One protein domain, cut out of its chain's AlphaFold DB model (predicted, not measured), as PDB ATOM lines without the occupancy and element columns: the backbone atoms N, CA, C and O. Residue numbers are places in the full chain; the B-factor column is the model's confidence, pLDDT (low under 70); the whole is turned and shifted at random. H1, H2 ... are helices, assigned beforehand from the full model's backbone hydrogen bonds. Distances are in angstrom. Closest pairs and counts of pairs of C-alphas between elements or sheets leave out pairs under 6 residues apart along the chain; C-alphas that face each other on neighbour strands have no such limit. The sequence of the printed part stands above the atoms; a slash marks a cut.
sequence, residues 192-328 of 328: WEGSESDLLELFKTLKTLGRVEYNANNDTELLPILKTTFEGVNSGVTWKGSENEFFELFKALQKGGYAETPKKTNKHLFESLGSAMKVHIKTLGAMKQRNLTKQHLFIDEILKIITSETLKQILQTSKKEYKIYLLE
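AT A GLANCE: This is residues 192 to 328 of the 328 residues of an uncharacterized protein of Capnocytophaga ochracea (UniProt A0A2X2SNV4). Seven helices, set mostly crosswise, make a compact body in which H3 lies nearest the middle and packs crosswise on H7, the longest helix. H1, H2, H4, H5 and H7 form a loose ring round H3, with short H6 beside H1, H3 and H7. The printed part has 137 residues, with helices H1 to H7 in chain order and no named strand; the class is all helix. It is compact, with a radius of gyration of the C-alphas of 13.9 A and spans of 41 by 30 by 27 A.

IN THESE COORDINATES: H1, residues 196 to 208, begins at C-alpha (-9.088, -63.999, 71.315) and is 18.4 A long. H2 is residues 219 to 230, H3 residues 243 to 255 over 17.7 A, H4 residues 266 to 277, H5 residues 284 to 292 and H6 residues 299 to 302. H7, residues 309 to 327, covers 27.5 A and ends at C-alpha (-21.003, -38.129, 85.027).

HOW THE PARTS SIT: H1 touches H2 about perpendicular at 89 degrees, with C-alphas of Leu 200 and Leu 223 closest at 6.7 A. H2 touches H4 at Thr 229 and Ala 276, closest C-alphas 5.3 A apart, at a steep tilt of 43 degrees, opposite ways. H3 touches H7 about perpendicular at 78 degrees; the closest C-alphas, of Ala 252 and Ser 318, are 4.7 A apart. H5 touches H7 at Leu 292 and Leu 326, closest C-alphas 6.0 A apart. H1 and H3 are apart. Every O i to N i+4 pair is within hydrogen-bond range in H1, H3, H4, H5 and H7, and 6 of 8 in H2; H6 is too short for one.

THE WHOLE: The C-alphas farthest apart, of Asn 217 and Glu 328, are 42.0 A apart. The printed part has no cut, and the link from H2 to H3 is long. Among the residues with pLDDT under 70 are 281 to 284 and 292 to 296.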
ATOM      1  N   TRP A 192     -17.125 -62.043  75.965       89.00
ATOM      2  CA  TRP A 192     -16.072 -61.180  75.442       89.00
ATOM      3  C   TRP A 192     -16.320 -60.976  73.951       89.00
ATOM      4  O   TRP A 192     -16.343 -61.950  73.201       89.00
ATOM      5  N   GLU A 193     -16.489 -59.722  73.535       87.25
ATOM      6  CA  GLU A 193     -16.835 -59.375  72.145       87.25
ATOM      7  C   GLU A 193     -15.609 -58.979  71.294       87.25
ATOM      8  O   GLU A 193     -15.732 -58.697  70.104       87.25
ATOM      9  N   GLY A 194     -14.412 -58.928  71.889       84.06
ATOM     10  CA  GLY A 194     -13.159 -58.701  71.160       84.06
ATOM     11  C   GLY A 194     -12.573 -59.987  70.561       84.06
ATOM     12  O   GLY A 194     -13.097 -61.087  70.744       84.06
ATOM     13  N   SER A 195     -11.421 -59.883  69.890       88.81
ATOM     14  CA  SER A 195     -10.715 -61.079  69.407       88.81
ATOM     15  C   SER A 195     -10.074 -61.869  70.559       88.81
ATOM     16  O   SER A 195      -9.783 -61.323  71.627       88.81
ATOM     17  N   GLU A 196      -9.814 -63.162  70.345       90.38
ATOM     18  CA  GLU A 196      -9.088 -63.999  71.315       90.38
ATOM     19  C   GLU A 196      -7.657 -63.492  71.540       90.38
ATOM     20  O   GLU A 196      -7.164 -63.514  72.667       90.38
ATOM     21  N   SER A 197      -7.012 -62.972  70.490       89.00
ATOM     22  CA  SER A 197      -5.694 -62.332  70.583       89.00
ATOM     23  C   SER A 197      -5.704 -61.096  71.478       89.00
ATOM     24  O   SER A 197      -4.805 -60.946  72.303       89.00
ATOM     25  N   ASP A 198      -6.734 -60.249  71.379       89.88
ATOM     26  CA  ASP A 198      -6.851 -59.054  72.223       89.88
ATOM     27  C   ASP A 198      -7.095 -59.431  73.691       89.88
ATOM     28  O   ASP A 198      -6.548 -58.804  74.598       89.88
ATOM     29  N   LEU A 199      -7.875 -60.490  73.939       92.31
ATOM     30  CA  LEU A 199      -8.104 -61.004  75.291       92.31
ATOM     31  C   LEU A 199      -6.812 -61.542  75.919       92.31
ATOM     32  O   LEU A 199      -6.509 -61.248  77.078       92.31
ATOM     33  N   LEU A 200      -6.041 -62.316  75.152       93.38
ATOM     34  CA  LEU A 200      -4.750 -62.850  75.583       93.38
ATOM     35  C   LEU A 200      -3.760 -61.728  75.892       93.38
ATOM     36  O   LEU A 200      -3.098 -61.765  76.930       93.38
ATOM     37  N   GLU A 201      -3.665 -60.727  75.019       94.44
ATOM     38  CA  GLU A 201      -2.788 -59.581  75.235       94.44
ATOM     39  C   GLU A 201      -3.195 -58.781  76.474       94.44
ATOM     40  O   GLU A 201      -2.337 -58.509  77.313       94.44
ATOM     41  N   LEU A 202      -4.489 -58.500  76.665       94.94
ATOM     42  CA  LEU A 202      -4.987 -57.815  77.858       94.94
ATOM     43  C   LEU A 202      -4.540 -58.528  79.143       94.94
ATOM     44  O   LEU A 202      -3.982 -57.897  80.040       94.94
ATOM     45  N   PHE A 203      -4.738 -59.845  79.237       94.50
ATOM     46  CA  PHE A 203      -4.378 -60.599  80.443       94.50
ATOM     47  C   PHE A 203      -2.867 -60.763  80.632       94.50
ATOM     48  O   PHE A 203      -2.402 -60.735  81.774       94.50
ATOM     49  N   LYS A 204      -2.081 -60.843  79.552       94.12
ATOM     50  CA  LYS A 204      -0.614 -60.769  79.635       94.12
ATOM     51  C   LYS A 204      -0.157 -59.417  80.167       94.12
ATOM     52  O   LYS A 204       0.656 -59.379  81.086       94.12
ATOM     53  N   THR A 205      -0.712 -58.318  79.659       94.56
ATOM     54  CA  THR A 205      -0.399 -56.967  80.138       94.56
ATOM     55  C   THR A 205      -0.777 -56.794  81.605       94.56
ATOM     56  O   THR A 205       0.016 -56.271  82.388       94.56
ATOM     57  N   LEU A 206      -1.944 -57.294  82.020       95.19
ATOM     58  CA  LEU A 206      -2.341 -57.295  83.428       95.19
ATOM     59  C   LEU A 206      -1.380 -58.126  84.291       95.19
ATOM     60  O   LEU A 206      -1.089 -57.729  85.419       95.19
ATOM     61  N   LYS A 207      -0.854 -59.245  83.780       92.94
ATOM     62  CA  LYS A 207       0.152 -60.053  84.483       92.94
ATOM     63  C   LYS A 207       1.480 -59.305  84.607       92.94
ATOM     64  O   LYS A 207       2.049 -59.280  85.693       92.94
ATOM     65  N   THR A 208       1.933 -58.622  83.555       92.31
ATOM     66  CA  THR A 208       3.123 -57.750  83.586       92.31
ATOM     67  C   THR A 208       2.977 -56.613  84.598       92.31
ATOM     68  O   THR A 208       3.930 -56.286  85.298       92.31
ATOM     69  N   LEU A 209       1.775 -56.048  84.729       92.19
ATOM     70  CA  LEU A 209       1.445 -55.045  85.745       92.19
ATOM     71  C   LEU A 209       1.287 -55.637  87.162       92.19
ATOM     72  O   LEU A 209       1.006 -54.898  88.105       92.19
ATOM     73  N   GLY A 210       1.416 -56.954  87.343       92.44
ATOM     74  CA  GLY A 210       1.210 -57.625  88.629       92.44
ATOM     75  C   GLY A 210      -0.241 -57.585  89.119       92.44
ATOM     76  O   GLY A 210      -0.489 -57.620  90.319       92.44
ATOM     77  N   ARG A 211      -1.210 -57.451  88.205       94.25
ATOM     78  CA  ARG A 211      -2.646 -57.303  88.505       94.25
ATOM     79  C   ARG A 211      -3.430 -58.595  88.369       94.25
ATOM     80  O   ARG A 211      -4.507 -58.700  88.947       94.25
ATOM     81  N   VAL A 212      -2.883 -59.587  87.674       92.56
ATOM     82  CA  VAL A 212      -3.417 -60.952  87.640       92.56
ATOM     83  C   VAL A 212      -2.301 -61.973  87.809       92.56
ATOM     84  O   VAL A 212      -1.166 -61.762  87.387       92.56
ATOM     85  N   GLU A 213      -2.654 -63.103  88.400       91.44
ATOM     86  CA  GLU A 213      -1.835 -64.298  88.523       91.44
ATOM     87  C   GLU A 213      -2.590 -65.466  87.882       91.44
ATOM     88  O   GLU A 213      -3.780 -65.649  88.127       91.44
ATOM     89  N   TYR A 214      -1.910 -66.237  87.039       91.31
ATOM     90  CA  TYR A 214      -2.438 -67.458  86.432       91.31
ATOM     91  C   TYR A 214      -1.288 -68.396  86.056       91.31
ATOM     92  O   TYR A 214      -0.200 -67.940  85.672       91.31
ATOM     93  N   ASN A 215      -1.561 -69.699  86.117       83.94
ATOM     94  CA  ASN A 215      -0.606 -70.769  85.830       83.94
ATOM     95  C   ASN A 215      -0.796 -71.282  84.395       83.94
ATOM     96  O   ASN A 215      -1.386 -72.335  84.183       83.94
ATOM     97  N   ALA A 216      -0.318 -70.507  83.422       87.81
ATOM     98  CA  ALA A 216      -0.256 -70.890  82.012       87.81
ATOM     99  C   ALA A 216       1.107 -70.493  81.444       87.81
ATOM    100  O   ALA A 216       1.575 -69.375  81.698       87.81
ATOM    101  N   ASN A 217       1.726 -71.396  80.683       82.88
ATOM    102  CA  ASN A 217       3.073 -71.215  80.140       82.88
ATOM    103  C   ASN A 217       3.071 -70.726  78.684       82.88
ATOM    104  O   ASN A 217       4.099 -70.277  78.182       82.88
ATOM    105  N   ASN A 218       1.930 -70.813  78.001       86.50
ATOM    106  CA  ASN A 218       1.738 -70.385  76.617       86.50
ATOM    107  C   ASN A 218       0.274 -69.977  76.359       86.50
ATOM    108  O   ASN A 218      -0.604 -70.162  77.205       86.50
ATOM    109  N   ASP A 219       0.015 -69.423  75.176       86.75
ATOM    110  CA  ASP A 219      -1.300 -68.884  74.792       86.75
ATOM    111  C   ASP A 219      -2.366 -69.972  74.646       86.75
ATOM    112  O   ASP A 219      -3.525 -69.755  75.001       86.75
ATOM    113  N   THR A 220      -1.958 -71.156  74.184       87.25
ATOM    114  CA  THR A 220      -2.822 -72.329  74.019       87.25
ATOM    115  C   THR A 220      -3.375 -72.820  75.359       87.25
ATOM    116  O   THR A 220      -4.526 -73.237  75.429       87.25
ATOM    117  N   GLU A 221      -2.582 -72.735  76.429       87.56
ATOM    118  CA  GLU A 221      -3.004 -73.040  77.803       87.56
ATOM    119  C   GLU A 221      -3.815 -71.901  78.432       87.56
ATOM    120  O   GLU A 221      -4.754 -72.146  79.193       87.56
ATOM    121  N   LEU A 222      -3.470 -70.648  78.122       89.94
ATOM    122  CA  LEU A 222      -4.102 -69.478  78.725       89.94
ATOM    123  C   LEU A 222      -5.534 -69.265  78.225       89.94
ATOM    124  O   LEU A 222      -6.429 -68.977  79.016       89.94
ATOM    125  N   LEU A 223      -5.780 -69.410  76.923       89.06
ATOM    126  CA  LEU A 223      -7.079 -69.086  76.334       89.06
ATOM    127  C   LEU A 223      -8.252 -69.895  76.941       89.06
ATOM    128  O   LEU A 223      -9.265 -69.279  77.287       89.06
ATOM    129  N   PRO A 224      -8.157 -71.228  77.143       87.56
ATOM    130  CA  PRO A 224      -9.196 -71.998  77.832       87.56
ATOM    131  C   PRO A 224      -9.434 -71.543  79.277       87.56
ATOM    132  O   PRO A 224     -10.583 -71.487  79.724       87.56
ATOM    133  N   ILE A 225      -8.367 -71.174  79.997       88.81
ATOM    134  CA  ILE A 225      -8.452 -70.643  81.363       88.81
ATOM    135  C   ILE A 225      -9.254 -69.338  81.366       88.81
ATOM    136  O   ILE A 225     -10.187 -69.213  82.160       88.81
ATOM    137  N   LEU A 226      -8.947 -68.407  80.454       89.12
ATOM    138  CA  LEU A 226      -9.656 -67.128  80.343       89.12
ATOM    139  C   LEU A 226     -11.125 -67.329  79.966       89.12
ATOM    140  O   LEU A 226     -11.998 -66.756  80.612       89.12
ATOM    141  N   LYS A 227     -11.425 -68.192  78.987       86.62
ATOM    142  CA  LYS A 227     -12.815 -68.527  78.628       86.62
ATOM    143  C   LYS A 227     -13.587 -69.030  79.845       86.62
ATOM    144  O   LYS A 227     -14.651 -68.508  80.150       86.62
ATOM    145  N   THR A 228     -13.004 -69.961  80.596       84.94
ATOM    146  CA  THR A 228     -13.618 -70.516  81.810       84.94
ATOM    147  C   THR A 228     -13.821 -69.442  82.894       84.94
ATOM    148  O   THR A 228     -14.858 -69.435  83.554       84.94
ATOM    149  N   THR A 229     -12.896 -68.477  83.027       86.00
ATOM    150  CA  THR A 229     -13.068 -67.317  83.925       86.00
ATOM    151  C   THR A 229     -14.299 -66.495  83.544       86.00
ATOM    152  O   THR A 229     -15.098 -66.133  84.405       86.00
ATOM    153  N   PHE A 230     -14.472 -66.209  82.254       85.06
ATOM    154  CA  PHE A 230     -15.601 -65.428  81.743       85.06
ATOM    155  C   PHE A 230     -16.924 -66.204  81.799       85.06
ATOM    156  O   PHE A 230     -17.988 -65.607  81.926       85.06
ATOM    157  N   GLU A 231     -16.883 -67.534  81.840       80.44
ATOM    158  CA  GLU A 231     -18.051 -68.362  82.163       80.44
ATOM    159  C   GLU A 231     -18.454 -68.312  83.648       80.44
ATOM    160  O   GLU A 231     -19.442 -68.938  84.033       80.44
ATOM    161  N   GLY A 232     -17.721 -67.562  84.480       70.25
ATOM    162  CA  GLY A 232     -17.991 -67.419  85.909       70.25
ATOM    163  C   GLY A 232     -17.487 -68.593  86.748       70.25
ATOM    164  O   GLY A 232     -17.853 -68.725  87.915       70.25
ATOM    165  N   VAL A 233     -16.647 -69.456  86.168       77.94
ATOM    166  CA  VAL A 233     -16.060 -70.613  86.843       77.94
ATOM    167  C   VAL A 233     -14.634 -70.272  87.262       77.94
ATOM    168  O   VAL A 233     -13.849 -69.722  86.490       77.94
ATOM    169  N   ASN A 234     -14.275 -70.614  88.500       74.25
ATOM    170  CA  ASN A 234     -12.907 -70.453  88.982       74.25
ATOM    171  C   ASN A 234     -11.962 -71.362  88.177       74.25
ATOM    172  O   ASN A 234     -11.946 -72.577  88.363       74.25
ATOM    173  N   SER A 235     -11.184 -70.753  87.286       68.31
ATOM    174  CA  SER A 235     -10.302 -71.437  86.336       68.31
ATOM    175  C   SER A 235      -8.815 -71.282  86.648       68.31
ATOM    176  O   SER A 235      -7.974 -71.727  85.871       68.31
ATOM    177  N   GLY A 236      -8.477 -70.651  87.778       77.56
ATOM    178  CA  GLY A 236      -7.089 -70.432  88.186       77.56
ATOM    179  C   GLY A 236      -6.505 -69.068  87.814       77.56
ATOM    180  O   GLY A 236      -5.313 -68.857  88.034       77.56
ATOM    181  N   VAL A 237      -7.313 -68.124  87.319       89.12
ATOM    182  CA  VAL A 237      -6.934 -66.702  87.295       89.12
ATOM    183  C   VAL A 237      -7.266 -66.079  88.645       89.12
ATOM    184  O   VAL A 237      -8.378 -66.210  89.135       89.12
ATOM    185  N   THR A 238      -6.311 -65.390  89.257       90.00
ATOM    186  CA  THR A 238      -6.503 -64.639  90.501       90.00
ATOM    187  C   THR A 238      -6.146 -63.186  90.256       90.00
ATOM    188  O   THR A 238      -5.049 -62.886  89.792       90.00
ATOM    189  N   TRP A 239      -7.040 -62.263  90.574       93.56
ATOM    190  CA  TRP A 239      -6.710 -60.842  90.540       93.56
ATOM    191  C   TRP A 239      -5.873 -60.450  91.762       93.56
ATOM    192  O   TRP A 239      -6.109 -60.911  92.878       93.56
ATOM    193  N   LYS A 240      -4.901 -59.571  91.546       93.88
ATOM    194  CA  LYS A 240      -3.977 -59.041  92.558       93.88
ATOM    195  C   LYS A 240      -4.012 -57.518  92.655       93.88
ATOM    196  O   LYS A 240      -3.424 -56.954  93.572       93.88
ATOM    197  N   GLY A 241      -4.687 -56.851  91.718       85.31
ATOM    198  CA  GLY A 241      -4.945 -55.418  91.809       85.31
ATOM    199  C   GLY A 241      -5.941 -55.071  92.915       85.31
ATOM    200  O   GLY A 241      -6.575 -55.927  93.530       85.31
ATOM    201  N   SER A 242      -6.149 -53.779  93.125       88.19
ATOM    202  CA  SER A 242      -7.204 -53.283  94.002       88.19
ATOM    203  C   SER A 242      -8.600 -53.562  93.434       88.19
ATOM    204  O   SER A 242      -8.796 -53.682  92.222       88.19
ATOM    205  N   GLU A 243      -9.604 -53.596  94.314       86.38
ATOM    206  CA  GLU A 243     -11.012 -53.706  93.911       86.38
ATOM    207  C   GLU A 243     -11.444 -52.545  92.994       86.38
ATOM    208  O   GLU A 243     -12.278 -52.731  92.113       86.38
ATOM    209  N   ASN A 244     -10.859 -51.351  93.168       86.75
ATOM    210  CA  ASN A 244     -11.172 -50.187  92.336       86.75
ATOM    211  C   ASN A 244     -10.626 -50.342  90.909       86.75
ATOM    212  O   ASN A 244     -11.326 -49.982  89.971       86.75
ATOM    213  N   GLU A 245      -9.405 -50.867  90.744       90.69
ATOM    214  CA  GLU A 245      -8.814 -51.138  89.422       90.69
ATOM    215  C   GLU A 245      -9.607 -52.231  88.689       90.69
ATOM    216  O   GLU A 245      -9.886 -52.097  87.498       90.69
ATOM    217  N   PHE A 246     -10.038 -53.271  89.415       91.75
ATOM    218  CA  PHE A 246     -10.912 -54.314  88.871       91.75
ATOM    219  C   PHE A 246     -12.250 -53.732  88.416       91.75
ATOM    220  O   PHE A 246     -12.686 -53.949  87.284       91.75
ATOM    221  N   PHE A 247     -12.892 -52.954  89.293       90.81
ATOM    222  CA  PHE A 247     -14.152 -52.289  88.991       90.81
ATOM    223  C   PHE A 247     -14.024 -51.387  87.770       90.81
ATOM    224  O   PHE A 247     -14.847 -51.472  86.868       90.81
ATOM    225  N   GLU A 248     -13.002 -50.537  87.732       91.44
ATOM    226  CA  GLU A 248     -12.803 -49.580  86.651       91.44
ATOM    227  C   GLU A 248     -12.637 -50.283  85.300       91.44
ATOM    228  O   GLU A 248     -13.377 -49.978  84.364       91.44
ATOM    229  N   LEU A 249     -11.731 -51.262  85.219       94.00
ATOM    230  CA  LEU A 249     -11.443 -51.979  83.981       94.00
ATOM    231  C   LEU A 249     -12.688 -52.685  83.441       94.00
ATOM    232  O   LEU A 249     -13.115 -52.431  82.315       94.00
ATOM    233  N   PHE A 250     -13.301 -53.554  84.244       93.00
ATOM    234  CA  PHE A 250     -14.418 -54.361  83.763       93.00
ATOM    235  C   PHE A 250     -15.701 -53.536  83.612       93.00
ATOM    236  O   PHE A 250     -16.488 -53.808  82.704       93.00
ATOM    237  N   LYS A 251     -15.892 -52.461  84.396       91.31
ATOM    238  CA  LYS A 251     -17.015 -51.539  84.165       91.31
ATOM    239  C   LYS A 251     -16.863 -50.792  82.848       91.31
ATOM    240  O   LYS A 251     -17.860 -50.603  82.150       91.31
ATOM    241  N   ALA A 252     -15.651 -50.358  82.518       91.62
ATOM    242  CA  ALA A 252     -15.380 -49.671  81.269       91.62
ATOM    243  C   ALA A 252     -15.525 -50.599  80.065       91.62
ATOM    244  O   ALA A 252     -16.154 -50.219  79.080       91.62
ATOM    245  N   LEU A 253     -15.020 -51.832  80.156       93.12
ATOM    246  CA  LEU A 253     -15.225 -52.850  79.123       93.12
ATOM    247  C   LEU A 253     -16.717 -53.122  78.903       93.12
ATOM    248  O   LEU A 253     -17.167 -53.131  77.762       93.12
ATOM    249  N   GLN A 254     -17.508 -53.225  79.975       91.75
ATOM    250  CA  GLN A 254     -18.961 -53.363  79.863       91.75
ATOM    251  C   GLN A 254     -19.623 -52.137  79.225       91.75
ATOM    252  O   GLN A 254     -20.484 -52.285  78.366       91.75
ATOM    253  N   LYS A 255     -19.246 -50.917  79.629       89.38
ATOM    254  CA  LYS A 255     -19.808 -49.681  79.058       89.38
ATOM    255  C   LYS A 255     -19.420 -49.477  77.591       89.38
ATOM    256  O   LYS A 255     -20.223 -48.945  76.841       89.38
ATOM    257  N   GLY A 256     -18.244 -49.952  77.184       88.19
ATOM    258  CA  GLY A 256     -17.827 -49.992  75.783       88.19
ATOM    259  C   GLY A 256     -18.443 -51.130  74.963       88.19
ATOM    260  O   GLY A 256     -18.176 -51.194  73.772       88.19
ATOM    261  N   GLY A 257     -19.241 -52.020  75.569       87.81
ATOM    262  CA  GLY A 257     -19.881 -53.142  74.868       87.81
ATOM    263  C   GLY A 257     -18.976 -54.355  74.622       87.81
ATOM    264  O   GLY A 257     -19.304 -55.186  73.788       87.81
ATOM    265  N   TYR A 258     -17.851 -54.474  75.335       88.44
ATOM    266  CA  TYR A 258     -16.864 -55.548  75.136       88.44
ATOM    267  C   TYR A 258     -16.883 -56.635  76.216       88.44
ATOM    268  O   TYR A 258     -16.252 -57.677  76.050       88.44
ATOM    269  N   ALA A 259     -17.598 -56.394  77.317       87.00
ATOM    270  CA  ALA A 259     -17.851 -57.371  78.372       87.00
ATOM    271  C   ALA A 259     -19.336 -57.334  78.757       87.00
ATOM    272  O   ALA A 259     -19.748 -56.517  79.589       87.00
ATOM    273  N   GLU A 260     -20.160 -58.175  78.136       81.56
ATOM    274  CA  GLU A 260     -21.607 -58.170  78.365       81.56
ATOM    275  C   GLU A 260     -22.055 -59.288  79.313       81.56
ATOM    276  O   GLU A 260     -21.464 -60.361  79.397       81.56
ATOM    277  N   THR A 261     -23.146 -59.023  80.035       78.69
ATOM    278  CA  THR A 261     -23.939 -60.056  80.709       78.69
ATOM    279  C   THR A 261     -25.338 -60.094  80.098       78.69
ATOM    280  O   THR A 261     -25.837 -59.039  79.701       78.69
ATOM    281  N   PRO A 262     -26.027 -61.252  80.080       71.56
ATOM    282  CA  PRO A 262     -27.386 -61.365  79.537       71.56
ATOM    283  C   PRO A 262     -28.370 -60.355  80.139       71.56
ATOM    284  O   PRO A 262     -29.202 -59.785  79.442       71.56
ATOM    285  N   LYS A 263     -28.244 -60.087  81.444       69.69
ATOM    286  CA  LYS A 263     -29.068 -59.109  82.169       69.69
ATOM    287  C   LYS A 263     -28.556 -57.667  82.084       69.69
ATOM    288  O   LYS A 263     -29.197 -56.773  82.629       69.69
ATOM    289  N   LYS A 264     -27.397 -57.433  81.457       70.50
ATOM    290  CA  LYS A 264     -26.729 -56.126  81.306       70.50
ATOM    291  C   LYS A 264     -26.570 -55.339  82.615       70.50
ATOM    292  O   LYS A 264     -26.500 -54.112  82.606       70.50
ATOM    293  N   THR A 265     -26.495 -56.027  83.759       77.44
ATOM    294  CA  THR A 265     -26.324 -55.377  85.066       77.44
ATOM    295  C   THR A 265     -24.876 -55.421  85.534       77.44
ATOM    296  O   THR A 265     -24.144 -56.389  85.315       77.44
ATOM    297  N   ASN A 266     -24.464 -54.368  86.243       79.75
ATOM    298  CA  ASN A 266     -23.147 -54.304  86.882       79.75
ATOM    299  C   ASN A 266     -23.004 -55.422  87.917       79.75
ATOM    300  O   ASN A 266     -21.964 -56.060  88.002       79.75
ATOM    301  N   LYS A 267     -24.071 -55.670  88.686       79.88
ATOM    302  CA  LYS A 267     -24.097 -56.688  89.736       79.88
ATOM    303  C   LYS A 267     -23.698 -58.060  89.185       79.88
ATOM    304  O   LYS A 267     -22.751 -58.645  89.689       79.88
ATOM    305  N   HIS A 268     -24.329 -58.510  88.101       79.31
ATOM    306  CA  HIS A 268     -24.023 -59.822  87.530       79.31
ATOM    307  C   HIS A 268     -22.645 -59.904  86.874       79.31
ATOM    308  O   HIS A 268     -22.004 -60.947  86.967       79.31
ATOM    309  N   LEU A 269     -22.160 -58.818  86.261       85.19
ATOM    310  CA  LEU A 269     -20.796 -58.776  85.727       85.19
ATOM    311  C   LEU A 269     -19.769 -59.034  86.836       85.19
ATOM    312  O   LEU A 269     -18.880 -59.869  86.690       85.19
ATOM    313  N   PHE A 270     -19.911 -58.317  87.952       86.62
ATOM    314  CA  PHE A 270     -18.944 -58.358  89.043       86.62
ATOM    315  C   PHE A 270     -19.110 -59.557  89.969       86.62
ATOM    316  O   PHE A 270     -18.114 -60.013  90.513       86.62
ATOM    317  N   GLU A 271     -20.315 -60.109  90.111       80.88
ATOM    318  CA  GLU A 271     -20.504 -61.418  90.744       80.88
ATOM    319  C   GLU A 271     -19.806 -62.511  89.926       80.88
ATOM    320  O   GLU A 271     -19.037 -63.288  90.480       80.88
ATOM    321  N   SER A 272     -19.984 -62.526  88.602       81.50
ATOM    322  CA  SER A 272     -19.443 -63.592  87.747       81.50
ATOM    323  C   SER A 272     -17.917 -63.531  87.631       81.50
ATOM    324  O   SER A 272     -17.229 -64.490  87.984       81.50
ATOM    325  N   LEU A 273     -17.358 -62.391  87.204       86.19
ATOM    326  CA  LEU A 273     -15.901 -62.232  87.089       86.19
ATOM    327  C   LEU A 273     -15.224 -62.174  88.457       86.19
ATOM    328  O   LEU A 273     -14.126 -62.698  88.624       86.19
ATOM    329  N   GLY A 274     -15.868 -61.541  89.438       84.56
ATOM    330  CA  GLY A 274     -15.328 -61.421  90.784       84.56
ATOM    331  C   GLY A 274     -15.180 -62.781  91.456       84.56
ATOM    332  O   GLY A 274     -14.091 -63.113  91.923       84.56
ATOM    333  N   SER A 275     -16.220 -63.621  91.427       79.19
ATOM    334  CA  SER A 275     -16.123 -64.991  91.939       79.19
ATOM    335  C   SER A 275     -15.080 -65.819  91.185       79.19
ATOM    336  O   SER A 275     -14.294 -66.518  91.825       79.19
ATOM    337  N   ALA A 276     -15.010 -65.707  89.854       82.94
ATOM    338  CA  ALA A 276     -14.045 -66.459  89.053       82.94
ATOM    339  C   ALA A 276     -12.586 -66.044  89.317       82.94
ATOM    340  O   ALA A 276     -11.702 -66.897  89.324       82.94
ATOM    341  N   MET A 277     -12.343 -64.753  89.572       87.75
ATOM    342  CA  MET A 277     -11.007 -64.177  89.776       87.75
ATOM    343  C   MET A 277     -10.647 -63.942  91.248       87.75
ATOM    344  O   MET A 277      -9.614 -63.332  91.538       87.75
ATOM    345  N   LYS A 278     -11.485 -64.424  92.178       83.50
ATOM    346  CA  LYS A 278     -11.348 -64.262  93.636       83.50
ATOM    347  C   LYS A 278     -11.300 -62.796  94.098       83.50
ATOM    348  O   LYS A 278     -10.615 -62.464  95.062       83.50
ATOM    349  N   VAL A 279     -12.052 -61.921  93.430       81.00
ATOM    350  CA  VAL A 279     -12.264 -60.518  93.818       81.00
ATOM    351  C   VAL A 279     -13.698 -60.328  94.243       81.00
ATOM    352  O   VAL A 279     -14.614 -60.534  93.456       81.00
ATOM    353  N   HIS A 280     -13.914 -59.839  95.455       72.00
ATOM    354  CA  HIS A 280     -15.257 -59.492  95.888       72.00
ATOM    355  C   HIS A 280     -15.448 -57.975  95.898       72.00
ATOM    356  O   HIS A 280     -15.069 -57.299  96.852       72.00
ATOM    357  N   ILE A 281     -16.122 -57.425  94.884       64.94
ATOM    358  CA  ILE A 281     -16.549 -56.021  94.918       64.94
ATOM    359  C   ILE A 281     -17.738 -55.869  95.867       64.94
ATOM    360  O   ILE A 281     -18.849 -56.297  95.570       64.94
ATOM    361  N   LYS A 282     -17.503 -55.233  97.018       58.66
ATOM    362  CA  LYS A 282     -18.522 -55.086  98.071       58.66
ATOM    363  C   LYS A 282     -19.586 -54.031  97.749       58.66
ATOM    364  O   LYS A 282     -20.765 -54.276  97.982       58.66
ATOM    365  N   THR A 283     -19.197 -52.890  97.165       67.44
ATOM    366  CA  THR A 283     -20.121 -51.754  96.961       67.44
ATOM    367  C   THR A 283     -19.809 -50.965  95.685       67.44
ATOM    368  O   THR A 283     -18.969 -50.064  95.678       67.44
ATOM    369  N   LEU A 284     -20.540 -51.248  94.601       69.06
ATOM    370  CA  LEU A 284     -20.350 -50.611  93.284       69.06
ATOM    371  C   LEU A 284     -20.537 -49.084  93.311       69.06
ATOM    372  O   LEU A 284     -19.799 -48.356  92.648       69.06
ATOM    373  N   GLY A 285     -21.498 -48.589  94.099       70.62
ATOM    374  CA  GLY A 285     -21.769 -47.151  94.233       70.62
ATOM    375  C   GLY A 285     -20.603 -46.380  94.857       70.62
ATOM    376  O   GLY A 285     -20.221 -45.324  94.359       70.62
ATOM    377  N   ALA A 286     -19.968 -46.948  95.885       68.19
ATOM    378  CA  ALA A 286     -18.795 -46.349  96.519       68.19
ATOM    379  C   ALA A 286     -17.577 -46.339  95.576       68.19
ATOM    380  O   ALA A 286     -16.799 -45.386  95.575       68.19
ATOM    381  N   MET A 287     -17.419 -47.372  94.740       72.44
ATOM    382  CA  MET A 287     -16.350 -47.420  93.734       72.44
ATOM    383  C   MET A 287     -16.556 -46.386  92.626       72.44
ATOM    384  O   MET A 287     -15.599 -45.720  92.235       72.44
ATOM    385  N   LYS A 288     -17.805 -46.169  92.188       76.25
ATOM    386  CA  LYS A 288     -18.156 -45.076  91.268       76.25
ATOM    387  C   LYS A 288     -17.729 -43.713  91.834       76.25
ATOM    388  O   LYS A 288     -17.018 -42.975  91.161       76.25
ATOM    389  N   GLN A 289     -18.096 -43.412  93.084       67.25
ATOM    390  CA  GLN A 289     -17.755 -42.143  93.748       67.25
ATOM    391  C   GLN A 289     -16.240 -41.941  93.917       67.25
ATOM    392  O   GLN A 289     -15.737 -40.847  93.684       67.25
ATOM    393  N   ARG A 290     -15.488 -42.993  94.266       70.88
ATOM    394  CA  ARG A 290     -14.015 -42.924  94.359       70.88
ATOM    395  C   ARG A 290     -13.329 -42.694  93.015       70.88
ATOM    396  O   ARG A 290     -12.243 -42.131  92.988       70.88
ATOM    397  N   ASN A 291     -13.919 -43.166  91.922       70.75
ATOM    398  CA  ASN A 291     -13.358 -42.967  90.588       70.75
ATOM    399  C   ASN A 291     -13.730 -41.600  90.007       70.75
ATOM    400  O   ASN A 291     -12.911 -41.007  89.319       70.75
ATOM    401  N   LEU A 292     -14.895 -41.051  90.361       69.94
ATOM    402  CA  LEU A 292     -15.257 -39.651  90.105       69.94
ATOM    403  C   LEU A 292     -14.227 -38.661  90.671       69.94
ATOM    404  O   LEU A 292     -13.946 -37.641  90.048       69.94
ATOM    405  N   THR A 293     -13.644 -38.959  91.834       65.88
ATOM    406  CA  THR A 293     -12.641 -38.094  92.477       65.88
ATOM    407  C   THR A 293     -11.218 -38.291  91.949       65.88
ATOM    408  O   THR A 293     -10.330 -37.508  92.290       65.88
ATOM    409  N   LYS A 294     -10.973 -39.298  91.098       65.88
ATOM    410  CA  LYS A 294      -9.670 -39.539  90.470       65.88
ATOM    411  C   LYS A 294      -9.638 -38.983  89.050       65.88
ATOM    412  O   LYS A 294     -10.491 -39.282  88.226       65.88
ATOM    413  N   GLN A 295      -8.588 -38.230  88.736       62.75
ATOM    414  CA  GLN A 295      -8.345 -37.753  87.369       62.75
ATOM    415  C   GLN A 295      -7.682 -38.814  86.473       62.75
ATOM    416  O   GLN A 295      -7.798 -38.741  85.251       62.75
ATOM    417  N   HIS A 296      -7.000 -39.797  87.073       65.44
ATOM    418  CA  HIS A 296      -6.289 -40.866  86.374       65.44
ATOM    419  C   HIS A 296      -7.054 -42.188  86.476       65.44
ATOM    420  O   HIS A 296      -7.413 -42.613  87.576       65.44
ATOM    421  N   LEU A 297      -7.264 -42.829  85.327       80.00
ATOM    422  CA  LEU A 297      -7.936 -44.118  85.191       80.00
ATOM    423  C   LEU A 297      -6.876 -45.221  85.052       80.00
ATOM    424  O   LEU A 297      -5.917 -45.054  84.308       80.00
ATOM    425  N   PHE A 298      -7.022 -46.342  85.755       90.56
ATOM    426  CA  PHE A 298      -6.204 -47.549  85.595       90.56
ATOM    427  C   PHE A 298      -6.063 -47.993  84.126       90.56
ATOM    428  O   PHE A 298      -4.995 -48.448  83.716       90.56
ATOM    429  N   ILE A 299      -7.081 -47.772  83.289       90.31
ATOM    430  CA  ILE A 299      -6.998 -48.027  81.836       90.31
ATOM    431  C   ILE A 299      -5.849 -47.250  81.169       90.31
ATOM    432  O   ILE A 299      -5.251 -47.742  80.212       90.31
ATOM    433  N   ASP A 300      -5.475 -46.079  81.692       91.06
ATOM    434  CA  ASP A 300      -4.341 -45.295  81.188       91.06
ATOM    435  C   ASP A 300      -2.983 -45.940  81.476       91.06
ATOM    436  O   ASP A 300      -2.015 -45.666  80.768       91.06
ATOM    437  N   GLU A 301      -2.893 -46.816  82.476       92.44
ATOM    438  CA  GLU A 301      -1.692 -47.620  82.726       92.44
ATOM    439  C   GLU A 301      -1.590 -48.768  81.725       92.44
ATOM    440  O   GLU A 301      -0.518 -49.012  81.173       92.44
ATOM    441  N   ILE A 302      -2.719 -49.417  81.425       94.38
ATOM    442  CA  ILE A 302      -2.791 -50.513  80.452       94.38
ATOM    443  C   ILE A 302      -2.434 -50.001  79.050       94.38
ATOM    444  O   ILE A 302      -1.600 -50.596  78.366       94.38
ATOM    445  N   LEU A 303      -2.998 -48.854  78.650       92.94
ATOM    446  CA  LEU A 303      -2.774 -48.228  77.340       92.94
ATOM    447  C   LEU A 303      -1.294 -47.923  77.040       92.94
ATOM    448  O   LEU A 303      -0.926 -47.837  75.872       92.94
ATOM    449  N   LYS A 304      -0.444 -47.769  78.064       92.06
ATOM    450  CA  LYS A 304       0.996 -47.504  77.894       92.06
ATOM    451  C   LYS A 304       1.802 -48.743  77.498       92.06
ATOM    452  O   LYS A 304       2.915 -48.586  77.007       92.06
ATOM    453  N   ILE A 305       1.281 -49.945  77.753       92.31
ATOM    454  CA  ILE A 305       2.026 -51.206  77.610       92.31
ATOM    455  C   ILE A 305       1.509 -52.032  76.433       92.31
ATOM    456  O   ILE A 305       2.289 -52.745  75.804       92.31
ATOM    457  N   ILE A 306       0.213 -51.951  76.128       92.25
ATOM    458  CA  ILE A 306      -0.366 -52.745  75.043       92.25
ATOM    459  C   ILE A 306       0.183 -52.347  73.669       92.25
ATOM    460  O   ILE A 306       0.429 -51.179  73.356       92.25
ATOM    461  N   THR A 307       0.331 -53.357  72.827       89.31
ATOM    462  CA  THR A 307       0.892 -53.287  71.482       89.31
ATOM    463  C   THR A 307      -0.177 -53.419  70.396       89.31
ATOM    464  O   THR A 307      -0.057 -52.723  69.388       89.31
ATOM    465  N   SER A 308      -1.247 -54.204  70.609       90.69
ATOM    466  CA  SER A 308      -2.382 -54.307  69.677       90.69
ATOM    467  C   SER A 308      -3.095 -52.969  69.517       90.69
ATOM    468  O   SER A 308      -3.600 -52.374  70.472       90.69
ATOM    469  N   GLU A 309      -3.172 -52.507  68.270       92.25
ATOM    470  CA  GLU A 309      -3.903 -51.292  67.920       92.25
ATOM    471  C   GLU A 309      -5.418 -51.485  68.077       92.25
ATOM    472  O   GLU A 309      -6.120 -50.578  68.524       92.25
ATOM    473  N   THR A 310      -5.916 -52.696  67.812       91.50
ATOM    474  CA  THR A 310      -7.320 -53.062  68.033       91.50
ATOM    475  C   THR A 310      -7.673 -52.995  69.520       91.50
ATOM    476  O   THR A 310      -8.650 -52.346  69.895       91.50
ATOM    477  N   LEU A 311      -6.841 -53.567  70.398       92.50
ATOM    478  CA  LEU A 311      -7.049 -53.505  71.845       92.50
ATOM    479  C   LEU A 311      -6.949 -52.066  72.375       92.50
ATOM    480  O   LEU A 311      -7.722 -51.683  73.256       92.50
ATOM    481  N   LYS A 312      -6.058 -51.232  71.818       93.62
ATOM    482  CA  LYS A 312      -6.011 -49.795  72.149       93.62
ATOM    483  C   LYS A 312      -7.325 -49.104  71.824       93.62
ATOM    484  O   LYS A 312      -7.830 -48.367  72.670       93.62
ATOM    485  N   GLN A 313      -7.898 -49.355  70.649       92.12
ATOM    486  CA  GLN A 313      -9.183 -48.773  70.255       92.12
ATOM    487  C   GLN A 313     -10.325 -49.235  71.168       92.12
ATOM    488  O   GLN A 313     -11.127 -48.405  71.605       92.12
ATOM    489  N   ILE A 314     -10.356 -50.527  71.521       93.44
ATOM    490  CA  ILE A 314     -11.307 -51.097  72.488       93.44
ATOM    491  C   ILE A 314     -11.214 -50.346  73.822       93.44
ATOM    492  O   ILE A 314     -12.200 -49.772  74.289       93.44
ATOM    493  N   LEU A 315     -10.017 -50.270  74.411       93.56
ATOM    494  CA  LEU A 315      -9.814 -49.635  75.715       93.56
ATOM    495  C   LEU A 315     -10.073 -48.125  75.689       93.56
ATOM    496  O   LEU A 315     -10.623 -47.590  76.650       93.56
ATOM    497  N   GLN A 316      -9.725 -47.424  74.606       92.88
ATOM    498  CA  GLN A 316     -10.020 -45.997  74.451       92.88
ATOM    499  C   GLN A 316     -11.527 -45.729  74.361       92.88
ATOM    500  O   GLN A 316     -12.022 -44.796  75.001       92.88
ATOM    501  N   THR A 317     -12.259 -46.563  73.622       92.56
ATOM    502  CA  THR A 317     -13.723 -46.481  73.516       92.56
ATOM    503  C   THR A 317     -14.366 -46.755  74.872       92.56
ATOM    504  O   THR A 317     -15.092 -45.912  75.398       92.56
ATOM    505  N   SER A 318     -14.004 -47.868  75.510       92.88
ATOM    506  CA  SER A 318     -14.434 -48.221  76.865       92.88
ATOM    507  C   SER A 318     -14.144 -47.125  77.888       92.88
ATOM    508  O   SER A 318     -15.007 -46.791  78.700       92.88
ATOM    509  N   LYS A 319     -12.956 -46.512  77.836       92.25
ATOM    510  CA  LYS A 319     -12.575 -45.388  78.701       92.25
ATOM    511  C   LYS A 319     -13.498 -44.185  78.504       92.25
ATOM    512  O   LYS A 319     -13.889 -43.554  79.486       92.25
ATOM    513  N   LYS A 320     -13.828 -43.840  77.257       90.81
ATOM    514  CA  LYS A 320     -14.723 -42.718  76.941       90.81
ATOM    515  C   LYS A 320     -16.127 -42.965  77.498       90.81
ATOM    516  O   LYS A 320     -16.637 -42.115  78.225       90.81
ATOM    517  N   GLU A 321     -16.697 -44.137  77.239       89.50
ATOM    518  CA  GLU A 321     -18.032 -44.512  77.731       89.50
ATOM    519  C   GLU A 321     -18.082 -44.612  79.260       89.50
ATOM    520  O   GLU A 321     -19.052 -44.217  79.909       89.50
ATOM    521  N   TYR A 322     -16.995 -45.073  79.876       90.50
ATOM    522  CA  TYR A 322     -16.875 -45.090  81.327       90.50
ATOM    523  C   TYR A 322     -16.858 -43.687  81.939       90.50
ATOM    524  O   TYR A 322     -17.490 -43.466  82.972       90.50
ATOM    525  N   LYS A 323     -16.192 -42.714  81.303       86.38
ATOM    526  CA  LYS A 323     -16.233 -41.315  81.756       86.38
ATOM    527  C   LYS A 323     -17.645 -40.739  81.701       86.38
ATOM    528  O   LYS A 323     -18.030 -40.047  82.635       86.38
ATOM    529  N   ILE A 324     -18.415 -41.053  80.658       84.06
ATOM    530  CA  ILE A 324     -19.828 -40.655  80.562       84.06
ATOM    531  C   ILE A 324     -20.611 -41.255  81.734       84.06
ATOM    532  O   ILE A 324     -21.268 -40.528  82.468       84.06
ATOM    533  N   TYR A 325     -20.438 -42.552  81.996       85.56
ATOM    534  CA  TYR A 325     -21.064 -43.225  83.137       85.56
ATOM    535  C   TYR A 325     -20.734 -42.601  84.499       85.56
ATOM    536  O   TYR A 325     -21.562 -42.646  85.408       85.56
ATOM    537  N   LEU A 326     -19.519 -42.081  84.687       82.56
ATOM    538  CA  LEU A 326     -19.156 -41.406  85.931       82.56
ATOM    539  C   LEU A 326     -19.928 -40.093  86.114       82.56
ATOM    540  O   LEU A 326     -20.186 -39.735  87.257       82.56
ATOM    541  N   LEU A 327     -20.296 -39.414  85.025       77.50
ATOM    542  CA  LEU A 327     -21.003 -38.129  85.027       77.50
ATOM    543  C   LEU A 327     -22.537 -38.262  85.081       77.50
ATOM    544  O   LEU A 327     -23.194 -37.322  85.522       77.50
ATOM    545  N   GLU A 328     -23.085 -39.397  84.631       69.50
ATOM    546  CA  GLU A 328     -24.478 -39.838  84.873       69.50
ATOM    547  C   GLU A 328     -24.737 -40.089  86.363       69.50
ATOM    548  O   GLU A 328     -25.880 -39.906  86.829       69.50
TER     549      GLU A 328